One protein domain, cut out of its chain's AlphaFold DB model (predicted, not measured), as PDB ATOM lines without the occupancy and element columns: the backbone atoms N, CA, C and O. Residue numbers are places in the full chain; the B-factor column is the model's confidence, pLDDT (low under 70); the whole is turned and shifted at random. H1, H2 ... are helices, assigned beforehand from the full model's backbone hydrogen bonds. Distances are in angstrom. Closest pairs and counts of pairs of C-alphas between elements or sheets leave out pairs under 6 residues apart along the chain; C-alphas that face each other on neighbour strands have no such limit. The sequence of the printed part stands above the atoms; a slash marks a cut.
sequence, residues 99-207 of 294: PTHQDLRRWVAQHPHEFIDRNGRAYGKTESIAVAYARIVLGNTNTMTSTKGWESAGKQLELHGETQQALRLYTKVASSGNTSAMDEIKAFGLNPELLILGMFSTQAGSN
ATOM      1  N   PRO A  99      93.073 266.141 361.511       96.44
ATOM      2  CA  PRO A  99      92.574 266.708 360.265       96.44
ATOM      3  C   PRO A  99      91.286 266.013 359.819       96.44
ATOM      4  O   PRO A  99      91.194 264.783 359.777       96.44
ATOM      5  N   THR A 100      90.290 266.804 359.423       96.69
ATOM      6  CA  THR A 100      89.021 266.270 358.920       96.69
ATOM      7  C   THR A 100      89.138 265.842 357.456       96.69
ATOM      8  O   THR A 100      90.016 266.284 356.715       96.69
ATOM      9  N   HIS A 101      88.183 265.047 356.963       94.69
ATOM     10  CA  HIS A 101      88.116 264.721 355.533       94.69
ATOM     11  C   HIS A 101      88.029 265.953 354.620       94.69
ATOM     12  O   HIS A 101      88.507 265.902 353.484       94.69
ATOM     13  N   GLN A 102      87.415 267.044 355.085       96.69
ATOM     14  CA  GLN A 102      87.351 268.285 354.320       96.69
ATOM     15  C   GLN A 102      88.728 268.946 354.232       96.69
ATOM     16  O   GLN A 102      89.104 269.398 353.149       96.69
ATOM     17  N   ASP A 103      89.490 268.944 355.327       96.94
ATOM     18  CA  ASP A 103      90.851 269.485 355.355       96.94
ATOM     19  C   ASP A 103      91.765 268.699 354.422       96.94
ATOM     20  O   ASP A 103      92.464 269.300 353.612       96.94
ATOM     21  N   LEU A 104      91.665 267.365 354.433       96.56
ATOM     22  CA  LEU A 104      92.422 266.498 353.527       96.56
ATOM     23  C   LEU A 104      92.107 266.799 352.059       96.56
ATOM     24  O   LEU A 104      93.017 266.988 351.258       96.56
ATOM     25  N   ARG A 105      90.823 266.899 351.687       95.31
ATOM     26  CA  ARG A 105      90.433 267.222 350.302       95.31
ATOM     27  C   ARG A 105      90.903 268.609 349.877       95.31
ATOM     28  O   ARG A 105      91.365 268.770 348.750       95.31
ATOM     29  N   ARG A 106      90.771 269.600 350.763       96.19
ATOM     30  CA  ARG A 106      91.232 270.970 350.512       96.19
ATOM     31  C   ARG A 106      92.743 270.989 350.301       96.19
ATOM     32  O   ARG A 106      93.202 271.580 349.330       96.19
ATOM     33  N   TRP A 107      93.489 270.300 351.160       95.00
ATOM     34  CA  TRP A 107      94.940 270.221 351.069       95.00
ATOM     35  C   TRP A 107      95.383 269.532 349.774       95.00
ATOM     36  O   TRP A 107      96.234 270.074 349.072       95.00
ATOM     37  N   VAL A 108      94.726 268.425 349.390       95.38
ATOM     38  CA  VAL A 108      94.983 267.732 348.114       95.38
ATOM     39  C   VAL A 108      94.778 268.649 346.907       95.38
ATOM     40  O   VAL A 108      95.606 268.676 346.001       95.38
ATOM     41  N   ALA A 109      93.705 269.441 346.904       94.12
ATOM     42  CA  ALA A 109      93.430 270.383 345.821       94.12
ATOM     43  C   ALA A 109      94.435 271.550 345.759       94.12
ATOM     44  O   ALA A 109      94.693 272.075 344.678       94.12
ATOM     45  N   GLN A 110      94.991 271.963 346.901       95.12
ATOM     46  CA  GLN A 110      95.941 273.075 347.000       95.12
ATOM     47  C   GLN A 110      97.390 272.674 346.682       95.12
ATOM     48  O   GLN A 110      98.160 273.523 346.239       95.12
ATOM     49  N   HIS A 111      97.752 271.397 346.854       92.38
ATOM     50  CA  HIS A 111      99.128 270.901 346.695       92.38
ATOM     51  C   HIS A 111      99.242 269.785 345.637       92.38
ATOM     52  O   HIS A 111      99.856 268.754 345.901       92.38
ATOM     53  N   PRO A 112      98.690 269.940 344.415       90.19
ATOM     54  CA  PRO A 112      98.610 268.846 343.438       90.19
ATOM     55  C   PRO A 112      99.979 268.267 343.039       90.19
ATOM     56  O   PRO A 112     100.075 267.092 342.693       90.19
ATOM     57  N   HIS A 113     101.042 269.071 343.113       87.75
ATOM     58  CA  HIS A 113     102.410 268.668 342.783       87.75
ATOM     59  C   HIS A 113     103.064 267.770 343.848       87.75
ATOM     60  O   HIS A 113     104.042 267.098 343.542       87.75
ATOM     61  N   GLU A 114     102.532 267.727 345.075       86.25
ATOM     62  CA  GLU A 114     103.039 266.859 346.149       86.25
ATOM     63  C   GLU A 114     102.529 265.413 346.044       86.25
ATOM     64  O   GLU A 114     102.979 264.541 346.787       86.25
ATOM     65  N   PHE A 115     101.607 265.142 345.114       87.19
ATOM     66  CA  PHE A 115     101.020 263.815 344.906       87.19
ATOM     67  C   PHE A 115     101.540 263.120 343.662       87.19
ATOM     68  O   PHE A 115     100.801 262.432 342.956       87.19
ATOM     69  N   ILE A 116     102.814 263.346 343.385       85.31
ATOM     70  CA  ILE A 116     103.532 262.728 342.292       85.31
ATOM     71  C   ILE A 116     104.717 262.003 342.919       85.31
ATOM     72  O   ILE A 116     105.465 262.589 343.702       85.31
ATOM     73  N   ASP A 117     104.865 260.717 342.617       80.06
ATOM     74  CA  ASP A 117     106.004 259.948 343.101       80.06
ATOM     75  C   ASP A 117     107.304 260.309 342.365       80.06
ATOM     76  O   ASP A 117     107.333 261.104 341.423       80.06
ATOM     77  N   ARG A 118     108.415 259.698 342.787       74.75
ATOM     78  CA  ARG A 118     109.743 259.942 342.196       74.75
ATOM     79  C   ARG A 118     109.836 259.574 340.715       74.75
ATOM     80  O   ARG A 118     110.708 260.091 340.024       74.75
ATOM     81  N   ASN A 119     108.947 258.708 340.241       76.44
ATOM     82  CA  ASN A 119     108.884 258.260 338.857       76.44
ATOM     83  C   ASN A 119     107.911 259.111 338.022       76.44
ATOM     84  O   ASN A 119     107.662 258.795 336.860       76.44
ATOM     85  N   GLY A 120     107.353 260.189 338.589       79.62
ATOM     86  CA  GLY A 120     106.415 261.070 337.899       79.62
ATOM     87  C   GLY A 120     104.974 260.551 337.868       79.62
ATOM     88  O   GLY A 120     104.145 261.109 337.147       79.62
ATOM     89  N   ARG A 121     104.641 259.497 338.625       83.81
ATOM     90  CA  ARG A 121     103.283 258.942 338.674       83.81
ATOM     91  C   ARG A 121     102.432 259.706 339.678       83.81
ATOM     92  O   ARG A 121     102.797 259.838 340.842       83.81
ATOM     93  N   ALA A 122     101.242 260.110 339.243       87.50
ATOM     94  CA  ALA A 122     100.222 260.636 340.138       87.50
ATOM     95  C   ALA A 122      99.717 259.554 341.109       87.50
ATOM     96  O   ALA A 122      99.366 258.441 340.703       87.50
ATOM     97  N   TYR A 123      99.648 259.892 342.392       89.31
ATOM     98  CA  TYR A 123      99.065 259.026 343.408       89.31
ATOM     99  C   TYR A 123      97.573 258.775 343.162       89.31
ATOM    100  O   TYR A 123      96.847 259.619 342.631       89.31
ATOM    101  N   GLY A 124      97.115 257.589 343.575       90.75
ATOM    102  CA  GLY A 124      95.691 257.269 343.624       90.75
ATOM    103  C   GLY A 124      94.964 258.090 344.693       90.75
ATOM    104  O   GLY A 124      95.581 258.728 345.542       90.75
ATOM    105  N   LYS A 125      93.629 258.084 344.677       92.88
ATOM    106  CA  LYS A 125      92.821 258.893 345.604       92.88
ATOM    107  C   LYS A 125      93.113 258.570 347.073       92.88
ATOM    108  O   LYS A 125      93.219 259.484 347.888       92.88
ATOM    109  N   THR A 126      93.175 257.292 347.424       94.25
ATOM    110  CA  THR A 126      93.450 256.826 348.785       94.25
ATOM    111  C   THR A 126      94.885 257.152 349.176       94.25
ATOM    112  O   THR A 126      95.109 257.681 350.264       94.25
ATOM    113  N   GLU A 127      95.835 256.925 348.268       92.00
ATOM    114  CA  GLU A 127      97.246 257.279 348.454       92.00
ATOM    115  C   GLU A 127      97.438 258.792 348.678       92.00
ATOM    116  O   GLU A 127      98.060 259.187 349.663       92.00
ATOM    117  N   SER A 128      96.817 259.658 347.868       93.94
ATOM    118  CA  SER A 128      96.859 261.115 348.055       93.94
ATOM    119  C   SER A 128      96.291 261.547 349.404       93.94
ATOM    120  O   SER A 128      96.851 262.420 350.061       93.94
ATOM    121  N   ILE A 129      95.186 260.943 349.849       95.75
ATOM    122  CA  ILE A 129      94.588 261.270 351.149       95.75
ATOM    123  C   ILE A 129      95.497 260.828 352.299       95.75
ATOM    124  O   ILE A 129      95.650 261.584 353.257       95.75
ATOM    125  N   ALA A 130      96.128 259.654 352.207       94.06
ATOM    126  CA  ALA A 130      97.087 259.189 353.206       94.06
ATOM    127  C   ALA A 130      98.325 260.100 353.274       94.06
ATOM    128  O   ALA A 130      98.731 260.515 354.358       94.06
ATOM    129  N   VAL A 131      98.879 260.493 352.121       92.00
ATOM    130  CA  VAL A 131      99.998 261.449 352.038       92.00
ATOM    131  C   VAL A 131      99.612 262.798 352.638       92.00
ATOM    132  O   VAL A 131     100.350 263.323 353.469       92.00
ATOM    133  N   ALA A 132      98.441 263.335 352.286       94.44
ATOM    134  CA  ALA A 132      97.929 264.578 352.860       94.44
ATOM    135  C   ALA A 132      97.777 264.480 354.383       94.44
ATOM    136  O   ALA A 132      98.184 265.386 355.108       94.44
ATOM    137  N   TYR A 133      97.237 263.364 354.875       95.69
ATOM    138  CA  TYR A 133      97.062 263.113 356.302       95.69
ATOM    139  C   TYR A 133      98.408 263.123 357.033       95.69
ATOM    140  O   TYR A 133      98.584 263.875 357.990       95.69
ATOM    141  N   ALA A 134      99.391 262.371 356.531       93.31
ATOM    142  CA  ALA A 134     100.740 262.360 357.085       93.31
ATOM    143  C   ALA A 134     101.407 263.741 357.029       93.31
ATOM    144  O   ALA A 134     102.025 264.151 358.005       93.31
ATOM    145  N   ARG A 135     101.256 264.498 355.937       91.69
ATOM    146  CA  ARG A 135     101.845 265.840 355.796       91.69
ATOM    147  C   ARG A 135     101.248 266.856 356.760       91.69
ATOM    148  O   ARG A 135     102.000 267.608 357.369       91.69
ATOM    149  N   ILE A 136      99.928 266.868 356.934       93.38
ATOM    150  CA  ILE A 136      99.269 267.797 357.863       93.38
ATOM    151  C   ILE A 136      99.650 267.472 359.312       93.38
ATOM    152  O   ILE A 136      99.918 268.378 360.096       93.38
ATOM    153  N   VAL A 137      99.701 266.185 359.664       94.75
ATOM    154  CA  VAL A 137      99.968 265.743 361.041       94.75
ATOM    155  C   VAL A 137     101.452 265.837 361.393       94.75
ATOM    156  O   VAL A 137     101.809 266.320 362.465       94.75
ATOM    157  N   LEU A 138     102.328 265.375 360.501       91.25
ATOM    158  CA  LEU A 138     103.759 265.232 360.766       91.25
ATOM    159  C   LEU A 138     104.577 266.410 360.228       91.25
ATOM    160  O   LEU A 138     105.720 266.583 360.643       91.25
ATOM    161  N   GLY A 139     104.056 267.227 359.313       87.12
ATOM    162  CA  GLY A 139     104.829 268.254 358.611       87.12
ATOM    163  C   GLY A 139     105.879 267.669 357.653       87.12
ATOM    164  O   GLY A 139     105.784 266.522 357.213       87.12
ATOM    165  N   ASN A 140     106.907 268.456 357.317       74.50
ATOM    166  CA  ASN A 140     107.977 268.017 356.414       74.50
ATOM    167  C   ASN A 140     108.913 266.994 357.079       74.50
ATOM    168  O   ASN A 140     109.580 267.281 358.073       74.50
ATOM    169  N   THR A 141     108.964 265.796 356.502       60.44
ATOM    170  CA  THR A 141     109.638 264.613 357.044       60.44
ATOM    171  C   THR A 141     111.117 264.572 356.666       60.44
ATOM    172  O   THR A 141     111.502 263.809 355.784       60.44
ATOM    173  N   ASN A 142     111.962 265.352 357.339       51.09
ATOM    174  CA  ASN A 142     113.407 265.151 357.258       51.09
ATOM    175  C   ASN A 142     113.928 264.667 358.615       51.09
ATOM    176  O   ASN A 142     113.958 265.418 359.584       51.09
ATOM    177  N   THR A 143     114.309 263.383 358.630       53.91
ATOM    178  CA  THR A 143     115.252 262.720 359.549       53.91
ATOM    179  C   THR A 143     114.899 262.676 361.043       53.91
ATOM    180  O   THR A 143     115.037 263.660 361.759       53.91
ATOM    181  N   MET A 144     114.582 261.475 361.539       60.38
ATOM    182  CA  MET A 144     114.804 261.092 362.940       60.38
ATOM    183  C   MET A 144     115.787 259.921 362.977       60.38
ATOM    184  O   MET A 144     115.655 258.982 362.196       60.38
ATOM    185  N   THR A 145     116.794 260.000 363.846       58.03
ATOM    186  CA  THR A 145     117.989 259.139 363.805       58.03
ATOM    187  C   THR A 145     118.030 258.044 364.873       58.03
ATOM    188  O   THR A 145     118.899 257.181 364.794       58.03
ATOM    189  N   SER A 146     117.104 258.003 365.842       67.25
ATOM    190  CA  SER A 146     117.062 256.915 366.834       67.25
ATOM    191  C   SER A 146     115.647 256.590 367.314       67.25
ATOM    192  O   SER A 146     114.905 257.475 367.731       67.25
ATOM    193  N   THR A 147     115.300 255.301 367.297       78.88
ATOM    194  CA  THR A 147     114.065 254.723 367.861       78.88
ATOM    195  C   THR A 147     114.288 254.094 369.245       78.88
ATOM    196  O   THR A 147     113.354 253.594 369.873       78.88
ATOM    197  N   LYS A 148     115.526 254.105 369.760       85.19
ATOM    198  CA  LYS A 148     115.844 253.552 371.084       85.19
ATOM    199  C   LYS A 148     115.320 254.482 372.179       85.19
ATOM    200  O   LYS A 148     115.623 255.670 372.170       85.19
ATOM    201  N   GLY A 149     114.571 253.932 373.138       88.25
ATOM    202  CA  GLY A 149     113.974 254.717 374.227       88.25
ATOM    203  C   GLY A 149     112.851 255.653 373.767       88.25
ATOM    204  O   GLY A 149     112.595 256.664 374.419       88.25
ATOM    205  N   TRP A 150     112.200 255.325 372.644       93.25
ATOM    206  CA  TRP A 150     111.220 256.188 371.989       93.25
ATOM    207  C   TRP A 150     110.056 256.609 372.892       93.25
ATOM    208  O   TRP A 150     109.578 257.727 372.752       93.25
ATOM    209  N   GLU A 151     109.614 255.753 373.820       93.88
ATOM    210  CA  GLU A 151     108.499 256.072 374.721       93.88
ATOM    211  C   GLU A 151     108.828 257.289 375.581       93.88
ATOM    212  O   GLU A 151     108.074 258.258 375.605       93.88
ATOM    213  N   SER A 152     109.986 257.255 376.246       91.38
ATOM    214  CA  SER A 152     110.450 258.350 377.098       91.38
ATOM    215  C   SER A 152     110.739 259.602 376.270       91.38
ATOM    216  O   SER A 152     110.256 260.682 376.600       91.38
ATOM    217  N   ALA A 153     111.451 259.452 375.148       91.94
ATOM    218  CA  ALA A 153     111.787 260.574 374.274       91.94
ATOM    219  C   ALA A 153     110.535 261.251 373.691       91.94
ATOM    220  O   ALA A 153     110.417 262.470 373.733       91.94
ATOM    221  N   GLY A 154     109.562 260.477 373.203       92.88
ATOM    222  CA  GLY A 154     108.302 261.008 372.686       92.88
ATOM    223  C   GLY A 154     107.496 261.719 373.768       92.88
ATOM    224  O   GLY A 154     107.036 262.838 373.559       92.88
ATOM    225  N   LYS A 155     107.417 261.126 374.965       92.75
ATOM    226  CA  LYS A 155     106.741 261.727 376.120       92.75
ATOM    227  C   LYS A 155     107.381 263.049 376.535       92.75
ATOM    228  O   LYS A 155     106.663 263.989 376.866       92.75
ATOM    229  N   GLN A 156     108.709 263.145 376.490       91.75
ATOM    230  CA  GLN A 156     109.426 264.399 376.720       91.75
ATOM    231  C   GLN A 156     109.138 265.427 375.623       91.75
ATOM    232  O   GLN A 156     108.886 266.584 375.942       91.75
ATOM    233  N   LEU A 157     109.130 265.029 374.349       93.50
ATOM    234  CA  LEU A 157     108.781 265.924 373.239       93.50
ATOM    235  C   LEU A 157     107.364 266.493 373.404       93.50
ATOM    236  O   LEU A 157     107.171 267.695 373.242       93.50
ATOM    237  N   GLU A 158     106.387 265.673 373.807       94.38
ATOM    238  CA  GLU A 158     105.040 266.159 374.138       94.38
ATOM    239  C   GLU A 158     105.073 267.220 375.241       94.38
ATOM    240  O   GLU A 158     104.513 268.301 375.073       94.38
ATOM    241  N   LEU A 159     105.763 266.940 376.350       91.31
ATOM    242  CA  LEU A 159     105.826 267.838 377.507       91.31
ATOM    243  C   LEU A 159     106.498 269.186 377.192       91.31
ATOM    244  O   LEU A 159     106.146 270.187 377.823       91.31
ATOM    245  N   HIS A 160     107.402 269.229 376.209       91.75
ATOM    246  CA  HIS A 160     108.022 270.459 375.695       91.75
ATOM    247  C   HIS A 160     107.177 271.185 374.632       91.75
ATOM    248  O   HIS A 160     107.597 272.215 374.112       91.75
ATOM    249  N   GLY A 161     105.990 270.674 374.290       89.81
ATOM    250  CA  GLY A 161     105.135 271.242 373.244       89.81
ATOM    251  C   GLY A 161     105.571 270.882 371.819       89.81
ATOM    252  O   GLY A 161     105.019 271.400 370.850       89.81
ATOM    253  N   GLU A 162     106.519 269.958 371.656       92.81
ATOM    254  CA  GLU A 162     107.023 269.485 370.363       92.81
ATOM    255  C   GLU A 162     106.186 268.314 369.818       92.81
ATOM    256  O   GLU A 162     106.705 267.306 369.330       92.81
ATOM    257  N   THR A 163     104.856 268.444 369.869       93.25
ATOM    258  CA  THR A 163     103.898 267.376 369.531       93.25
ATOM    259  C   THR A 163     104.135 266.765 368.147       93.25
ATOM    260  O   THR A 163     104.061 265.549 367.989       93.25
ATOM    261  N   GLN A 164     104.473 267.572 367.136       91.94
ATOM    262  CA  GLN A 164     104.765 267.053 365.794       91.94
ATOM    263  C   GLN A 164     106.005 266.150 365.767       91.94
ATOM    264  O   GLN A 164     106.021 265.154 365.045       91.94
ATOM    265  N   GLN A 165     107.040 266.464 366.551       91.06
ATOM    266  CA  GLN A 165     108.233 265.621 366.642       91.06
ATOM    267  C   GLN A 165     107.934 264.322 367.395       91.06
ATOM    268  O   GLN A 165     108.362 263.258 366.946       91.06
ATOM    269  N   ALA A 166     107.138 264.388 368.468       93.50
ATOM    270  CA  ALA A 166     106.653 263.197 369.166       93.50
ATOM    271  C   ALA A 166     105.882 262.268 368.210       93.50
ATOM    272  O   ALA A 166     106.206 261.088 368.088       93.50
ATOM    273  N   LEU A 167     104.940 262.816 367.434       94.00
ATOM    274  CA  LEU A 167     104.158 262.060 366.452       94.00
ATOM    275  C   LEU A 167     105.018 261.454 365.336       94.00
ATOM    276  O   LEU A 167     104.750 260.328 364.915       94.00
ATOM    277  N   ARG A 168     106.070 262.142 364.870       91.81
ATOM    278  CA  ARG A 168     107.038 261.561 363.916       91.81
ATOM    279  C   ARG A 168     107.740 260.345 364.506       91.81
ATOM    280  O   ARG A 168     107.841 259.323 363.829       91.81
ATOM    281  N   LEU A 169     108.194 260.451 365.754       91.69
ATOM    282  CA  LEU A 169     108.867 259.361 366.453       91.69
ATOM    283  C   LEU A 169     107.925 258.166 366.630       91.69
ATOM    284  O   LEU A 169     108.274 257.053 366.236       91.69
ATOM    285  N   TYR A 170     106.713 258.403 367.134       94.25
ATOM    286  CA  TYR A 170     105.698 257.363 367.291       94.25
ATOM    287  C   TYR A 170     105.346 256.709 365.963       94.25
ATOM    288  O   TYR A 170     105.323 255.487 365.879       94.25
ATOM    289  N   THR A 171     105.159 257.485 364.896       92.12
ATOM    290  CA  THR A 171     104.817 256.925 363.580       92.12
ATOM    291  C   THR A 171     105.952 256.079 363.010       92.12
ATOM    292  O   THR A 171     105.693 255.001 362.480       92.12
ATOM    293  N   LYS A 172     107.214 256.502 363.167       89.94
ATOM    294  CA  LYS A 172     108.377 255.716 362.724       89.94
ATOM    295  C   LYS A 172     108.512 254.390 363.479       89.94
ATOM    296  O   LYS A 172     108.943 253.400 362.899       89.94
ATOM    297  N   VAL A 173     108.161 254.357 364.761       91.50
ATOM    298  CA  VAL A 173     108.194 253.126 365.565       91.50
ATOM    299  C   VAL A 173     106.960 252.255 365.303       91.50
ATOM    300  O   VAL A 173     107.054 251.032 365.226       91.50
ATOM    301  N   ALA A 174     105.801 252.867 365.070       92.06
ATOM    302  CA  ALA A 174     104.585 252.170 364.666       92.06
ATOM    303  C   ALA A 174     104.730 251.514 363.283       92.06
ATOM    304  O   ALA A 174     104.229 250.410 363.080       92.06
ATOM    305  N   SER A 175     105.465 252.136 362.351       89.69
ATOM    306  CA  SER A 175     105.729 251.558 361.026       89.69
ATOM    307  C   SER A 175     106.593 250.295 361.075       89.69
ATOM    308  O   SER A 175     106.618 249.557 360.104       89.69
ATOM    309  N   SER A 176     107.281 250.014 362.188       88.31
ATOM    310  CA  SER A 176     107.970 248.735 362.412       88.31
ATOM    311  C   SER A 176     107.131 247.731 363.219       88.31
ATOM    312  O   SER A 176     107.675 246.768 363.748       88.31
ATOM    313  N   GLY A 177     105.829 247.982 363.387       88.94
ATOM    314  CA  GLY A 177     104.887 247.062 364.030       88.94
ATOM    315  C   GLY A 177     104.791 247.186 365.547       88.94
ATOM    316  O   GLY A 177     104.195 246.327 366.192       88.94
ATOM    317  N   ASN A 178     105.351 248.239 366.147       92.75
ATOM    318  CA  ASN A 178     105.230 248.447 367.586       92.75
ATOM    319  C   ASN A 178     103.811 248.921 367.953       92.75
ATOM    320  O   ASN A 178     103.406 250.037 367.617       92.75
ATOM    321  N   THR A 179     103.066 248.080 368.671       93.69
ATOM    322  CA  THR A 179     101.675 248.350 369.062       93.69
ATOM    323  C   THR A 179     101.551 249.482 370.075       93.69
ATOM    324  O   THR A 179     100.659 250.313 369.926       93.69
ATOM    325  N   SER A 180     102.473 249.594 371.037       95.50
ATOM    326  CA  SER A 180     102.479 250.705 371.997       95.50
ATOM    327  C   SER A 180     102.586 252.054 371.282       95.50
ATOM    328  O   SER A 180     101.864 252.986 371.611       95.50
ATOM    329  N   ALA A 181     103.424 252.163 370.247       95.31
ATOM    330  CA  ALA A 181     103.533 253.390 369.461       95.31
ATOM    331  C   ALA A 181     102.251 253.695 368.670       95.31
ATOM    332  O   ALA A 181     101.866 254.858 368.545       95.31
ATOM    333  N   MET A 182     101.549 252.668 368.174       95.06
ATOM    334  CA  MET A 182     100.221 252.853 367.579       95.06
ATOM    335  C   MET A 182      99.210 253.377 368.600       95.06
ATOM    336  O   MET A 182      98.377 254.210 368.247       95.06
ATOM    337  N   ASP A 183      99.270 252.910 369.845       96.25
ATOM    338  CA  ASP A 183      98.373 253.362 370.908       96.25
ATOM    339  C   ASP A 183      98.665 254.807 371.324       96.25
ATOM    340  O   ASP A 183      97.727 255.587 371.497       96.25
ATOM    341  N   GLU A 184      99.938 255.216 371.356       96.75
ATOM    342  CA  GLU A 184     100.301 256.621 371.565       96.75
ATOM    343  C   GLU A 184      99.754 257.515 370.439       96.75
ATOM    344  O   GLU A 184      99.183 258.565 370.717       96.75
ATOM    345  N   ILE A 185      99.810 257.081 369.171       96.81
ATOM    346  CA  ILE A 185      99.187 257.808 368.047       96.81
ATOM    347  C   ILE A 185      97.663 257.897 368.217       96.81
ATOM    348  O   ILE A 185      97.081 258.970 368.041       96.81
ATOM    349  N   LYS A 186      96.997 256.789 368.566       96.88
ATOM    350  CA  LYS A 186      95.539 256.769 368.784       96.88
ATOM    351  C   LYS A 186      95.119 257.680 369.932       96.88
ATOM    352  O   LYS A 186      94.025 258.235 369.879       96.88
ATOM    353  N   ALA A 187      95.971 257.873 370.939       96.00
ATOM    354  CA  ALA A 187      95.691 258.778 372.048       96.00
ATOM    355  C   ALA A 187      95.579 260.254 371.613       96.00
ATOM    356  O   ALA A 187      94.931 261.032 372.304       96.00
ATOM    357  N   PHE A 188      96.128 260.628 370.449       96.62
ATOM    358  CA  PHE A 188      95.887 261.923 369.793       96.62
ATOM    359  C   PHE A 188      94.604 261.955 368.940       96.62
ATOM    360  O   PHE A 188      94.364 262.915 368.213       96.62
ATOM    361  N   GLY A 189      93.795 260.891 368.947       96.50
ATOM    362  CA  GLY A 189      92.633 260.748 368.065       96.50
ATOM    363  C   GLY A 189      93.001 260.530 366.593       96.50
ATOM    364  O   GLY A 189      92.169 260.733 365.709       96.50
ATOM    365  N   LEU A 190      94.248 260.145 366.308       97.25
ATOM    366  CA  LEU A 190      94.748 259.943 364.952       97.25
ATOM    367  C   LEU A 190      94.555 258.493 364.489       97.25
ATOM    368  O   LEU A 190      94.626 257.553 365.277       97.25
ATOM    369  N   ASN A 191      94.388 258.305 363.178       95.88
ATOM    370  CA  ASN A 191      94.450 256.987 362.554       95.88
ATOM    371  C   ASN A 191      95.921 256.612 362.240       95.88
ATOM    372  O   ASN A 191      96.492 257.188 361.305       95.88
ATOM    373  N   PRO A 192      96.538 255.657 362.969       94.69
ATOM    374  CA  PRO A 192      97.929 255.263 362.737       94.69
ATOM    375  C   PRO A 192      98.144 254.636 361.358       94.69
ATOM    376  O   PRO A 192      99.185 254.855 360.748       94.69
ATOM    377  N   GLU A 193      97.155 253.922 360.822       93.69
ATOM    378  CA  GLU A 193      97.260 253.291 359.508       93.69
ATOM    379  C   GLU A 193      97.358 254.332 358.384       93.69
ATOM    380  O   GLU A 193      98.211 254.211 357.509       93.69
ATOM    381  N   LEU A 194      96.555 255.405 358.436       93.75
ATOM    382  CA  LEU A 194      96.664 256.507 357.468       93.75
ATOM    383  C   LEU A 194      98.035 257.193 357.523       93.75
ATOM    384  O   LEU A 194      98.567 257.553 356.472       93.75
ATOM    385  N   LEU A 195      98.610 257.368 358.720       92.94
ATOM    386  CA  LEU A 195      99.952 257.943 358.864       92.94
ATOM    387  C   LEU A 195     101.014 257.038 358.254       92.94
ATOM    388  O   LEU A 195     101.851 257.518 357.491       92.94
ATOM    389  N   ILE A 196     100.958 255.742 358.563       91.69
ATOM    390  CA  ILE A 196     101.908 254.753 358.055       91.69
ATOM    391  C   ILE A 196     101.824 254.675 356.524       91.69
ATOM    392  O   ILE A 196     102.855 254.772 355.864       91.69
ATOM    393  N   LEU A 197     100.619 254.611 355.941       91.38
ATOM    394  CA  LEU A 197     100.408 254.615 354.485       91.38
ATOM    395  C   LEU A 197     100.943 255.893 353.816       91.38
ATOM    396  O   LEU A 197     101.578 255.846 352.756       91.38
ATOM    397  N   GLY A 198     100.703 257.050 354.438       91.00
ATOM    398  CA  GLY A 198     101.203 258.331 353.950       91.00
ATOM    399  C   GLY A 198     102.727 258.403 353.980       91.00
ATOM    400  O   GLY A 198     103.342 258.803 352.991       91.00
ATOM    401  N   MET A 199     103.346 257.951 355.074       87.19
ATOM    402  CA  MET A 199     104.803 257.857 355.200       87.19
ATOM    403  C   MET A 199     105.416 256.856 354.222       87.19
ATOM    404  O   MET A 199     106.432 257.158 353.601       87.19
ATOM    405  N   PHE A 200     104.790 255.691 354.041       86.56
ATOM    406  CA  PHE A 200     105.227 254.696 353.065       86.56
ATOM    407  C   PHE A 200     105.311 255.319 351.665       86.56
ATOM    408  O   PHE A 200     106.271 255.115 350.927       86.56
ATOM    409  N   SER A 201     104.319 256.131 351.300       85.31
ATOM    410  CA  SER A 201     104.235 256.760 349.978       85.31
ATOM    411  C   SER A 201     105.290 257.838 349.739       85.31
ATOM    412  O   SER A 201     105.814 257.936 348.631       85.31
ATOM    413  N   THR A 202     105.638 258.617 350.764       75.62
ATOM    414  CA  THR A 202     106.652 259.679 350.649       75.62
ATOM    415  C   THR A 202     108.088 259.154 350.723       75.62
ATOM    416  O   THR A 202     109.011 259.847 350.291       75.62
ATOM    417  N   GLN A 203     108.293 257.941 351.246       69.06
ATOM    418  CA  GLN A 203     109.619 257.356 351.483       69.06
ATOM    419  C   GLN A 203     109.988 256.185 350.559       69.06
ATOM    420  O   GLN A 203     111.129 255.714 350.644       69.06
ATOM    421  N   ALA A 204     109.075 255.748 349.683       59.25
ATOM    422  CA  ALA A 204     109.262 254.612 348.776       59.25
ATOM    423  C   ALA A 204     110.627 254.659 348.055       59.25
ATOM    424  O   ALA A 204     110.998 255.670 347.443       59.25
ATOM    425  N   GLY A 205     111.403 253.580 348.186       52.62
ATOM    426  CA  GLY A 205     112.734 253.422 347.593       52.62
ATOM    427  C   GLY A 205     113.890 254.118 348.326       52.62
ATOM    428  O   GLY A 205     114.995 254.176 347.795       52.62
ATOM    429  N   SER A 206     113.674 254.686 349.518       54.38
ATOM    430  CA  SER A 206     114.751 255.269 350.355       54.38
ATOM    431  C   SER A 206     114.751 254.824 351.813       54.38
ATOM    432  O   SER A 206     115.667 255.185 352.551       54.38
ATOM    433  N   ASN A 207     113.740 254.071 352.242       59.91
ATOM    434  CA  ASN A 207     113.637 253.608 353.617       59.91
ATOM    435  C   ASN A 207     114.094 252.141 353.695       59.91
ATOM    436  O   ASN A 207     113.460 251.293 353.070       59.91
TER     437      ASN A 207
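Overview. This is residues 99 to 207 of the 294 residues of an uncharacterized protein of Deltaproteobacteria bacterium (UniProt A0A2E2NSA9). The domain has two halves along its longest axis: in one, the longest helix, H3, is crossed by H1 and H7 on opposite sides, with the short H2 near its first end, and the other holds H4, H5 and H6. At its last end H3 meets H5 of a small up-and-down group, H4, H5 and H6, in which H5 is paired with H4 and with H6, and H7 also packs on H5. The printed part has 109 residues, with seven named helices in the order H1 to H7 and no named strand; the class is all helix. It is compact, with a radius of gyration of the C-alphas of 13.8 A, and spans 38 by 30 by 22 A along its main axes.

Along the chain. H3, residues 125 to 138, is 19.7 A long, from C-alpha 125 at (92.821, 258.893, 345.604) to C-alpha 138 at (103.759, 265.232, 360.766). Before it come H1, residues 101 to 110, 14.3 A, with C-alpha 101 at (88.116, 264.721, 355.533), and H2, residues 112 to 115, 5.8 A. After it come H4, residues 150 to 159, 14.0 A; H5, residues 163 to 174, 16.0 A; H6, residues 179 to 187, 12.4 A; and H7, residues 192 to 203, 16.4 A, ending with C-alpha 203 at (109.619, 257.356, 351.483).

Arrangement. H3 and H7 touch, about perpendicular at 83 degrees; their closest C-alphas, of Val 131 and Gly 198, are 3.9 A apart. H3 touches H1 with residues 128 to 133 alone, about perpendicular at 84 degrees, closest at the C-alphas of Leu 104 and Ala 132, 5.9 A. H2 is close to H3 but not clearly touching: the closest C-alphas, of Phe 115 and Ser 128, are 5.9 A apart. With residues 137 to 138 alone H3 touches the hub, H5, at a steep tilt of 52 degrees, opposite ways, closest at the C-alphas of Leu 138 and Gln 164, 5.4 A. H4 and H5 form a hairpin at a shallow tilt of 17 degrees, opposite ways, with the C-alphas of Gly 154 and Ala 166 closest at 4.5 A. H5 and H6 form another, opposite ways at a shallow tilt of 33 degrees, only just short of steep; the C-alphas of Tyr 170 and Ala 181 are closest, 5.0 A. H5 touches H7 with residues 171 to 174 alone, about perpendicular at 87 degrees, closest at the C-alphas of Thr 171 and Ile 196, 6.6 A. H6 and H7 only just touch, only at the corner, with 3 pairs of C-alphas within 8 A, the closest Met 182 and Pro 192 at 5.9 A. Among the pairs that are apart are H1 and H7. In H1, H3, H4, H5, H6 and H7 every O i to N i+4 pair is within hydrogen-bond range; H2 is too short for such a pair.

Size, cuts and confidence. The two C-alphas farthest apart, those of Gly 120 and Leu 159, are 40.2 A apart. The printed part has no cut. The link from H3 to H4, 11 residues, is long. The mean pLDDT of the printed part is 88.2, and residues 141 to 146 and 203 to 207 are under 70.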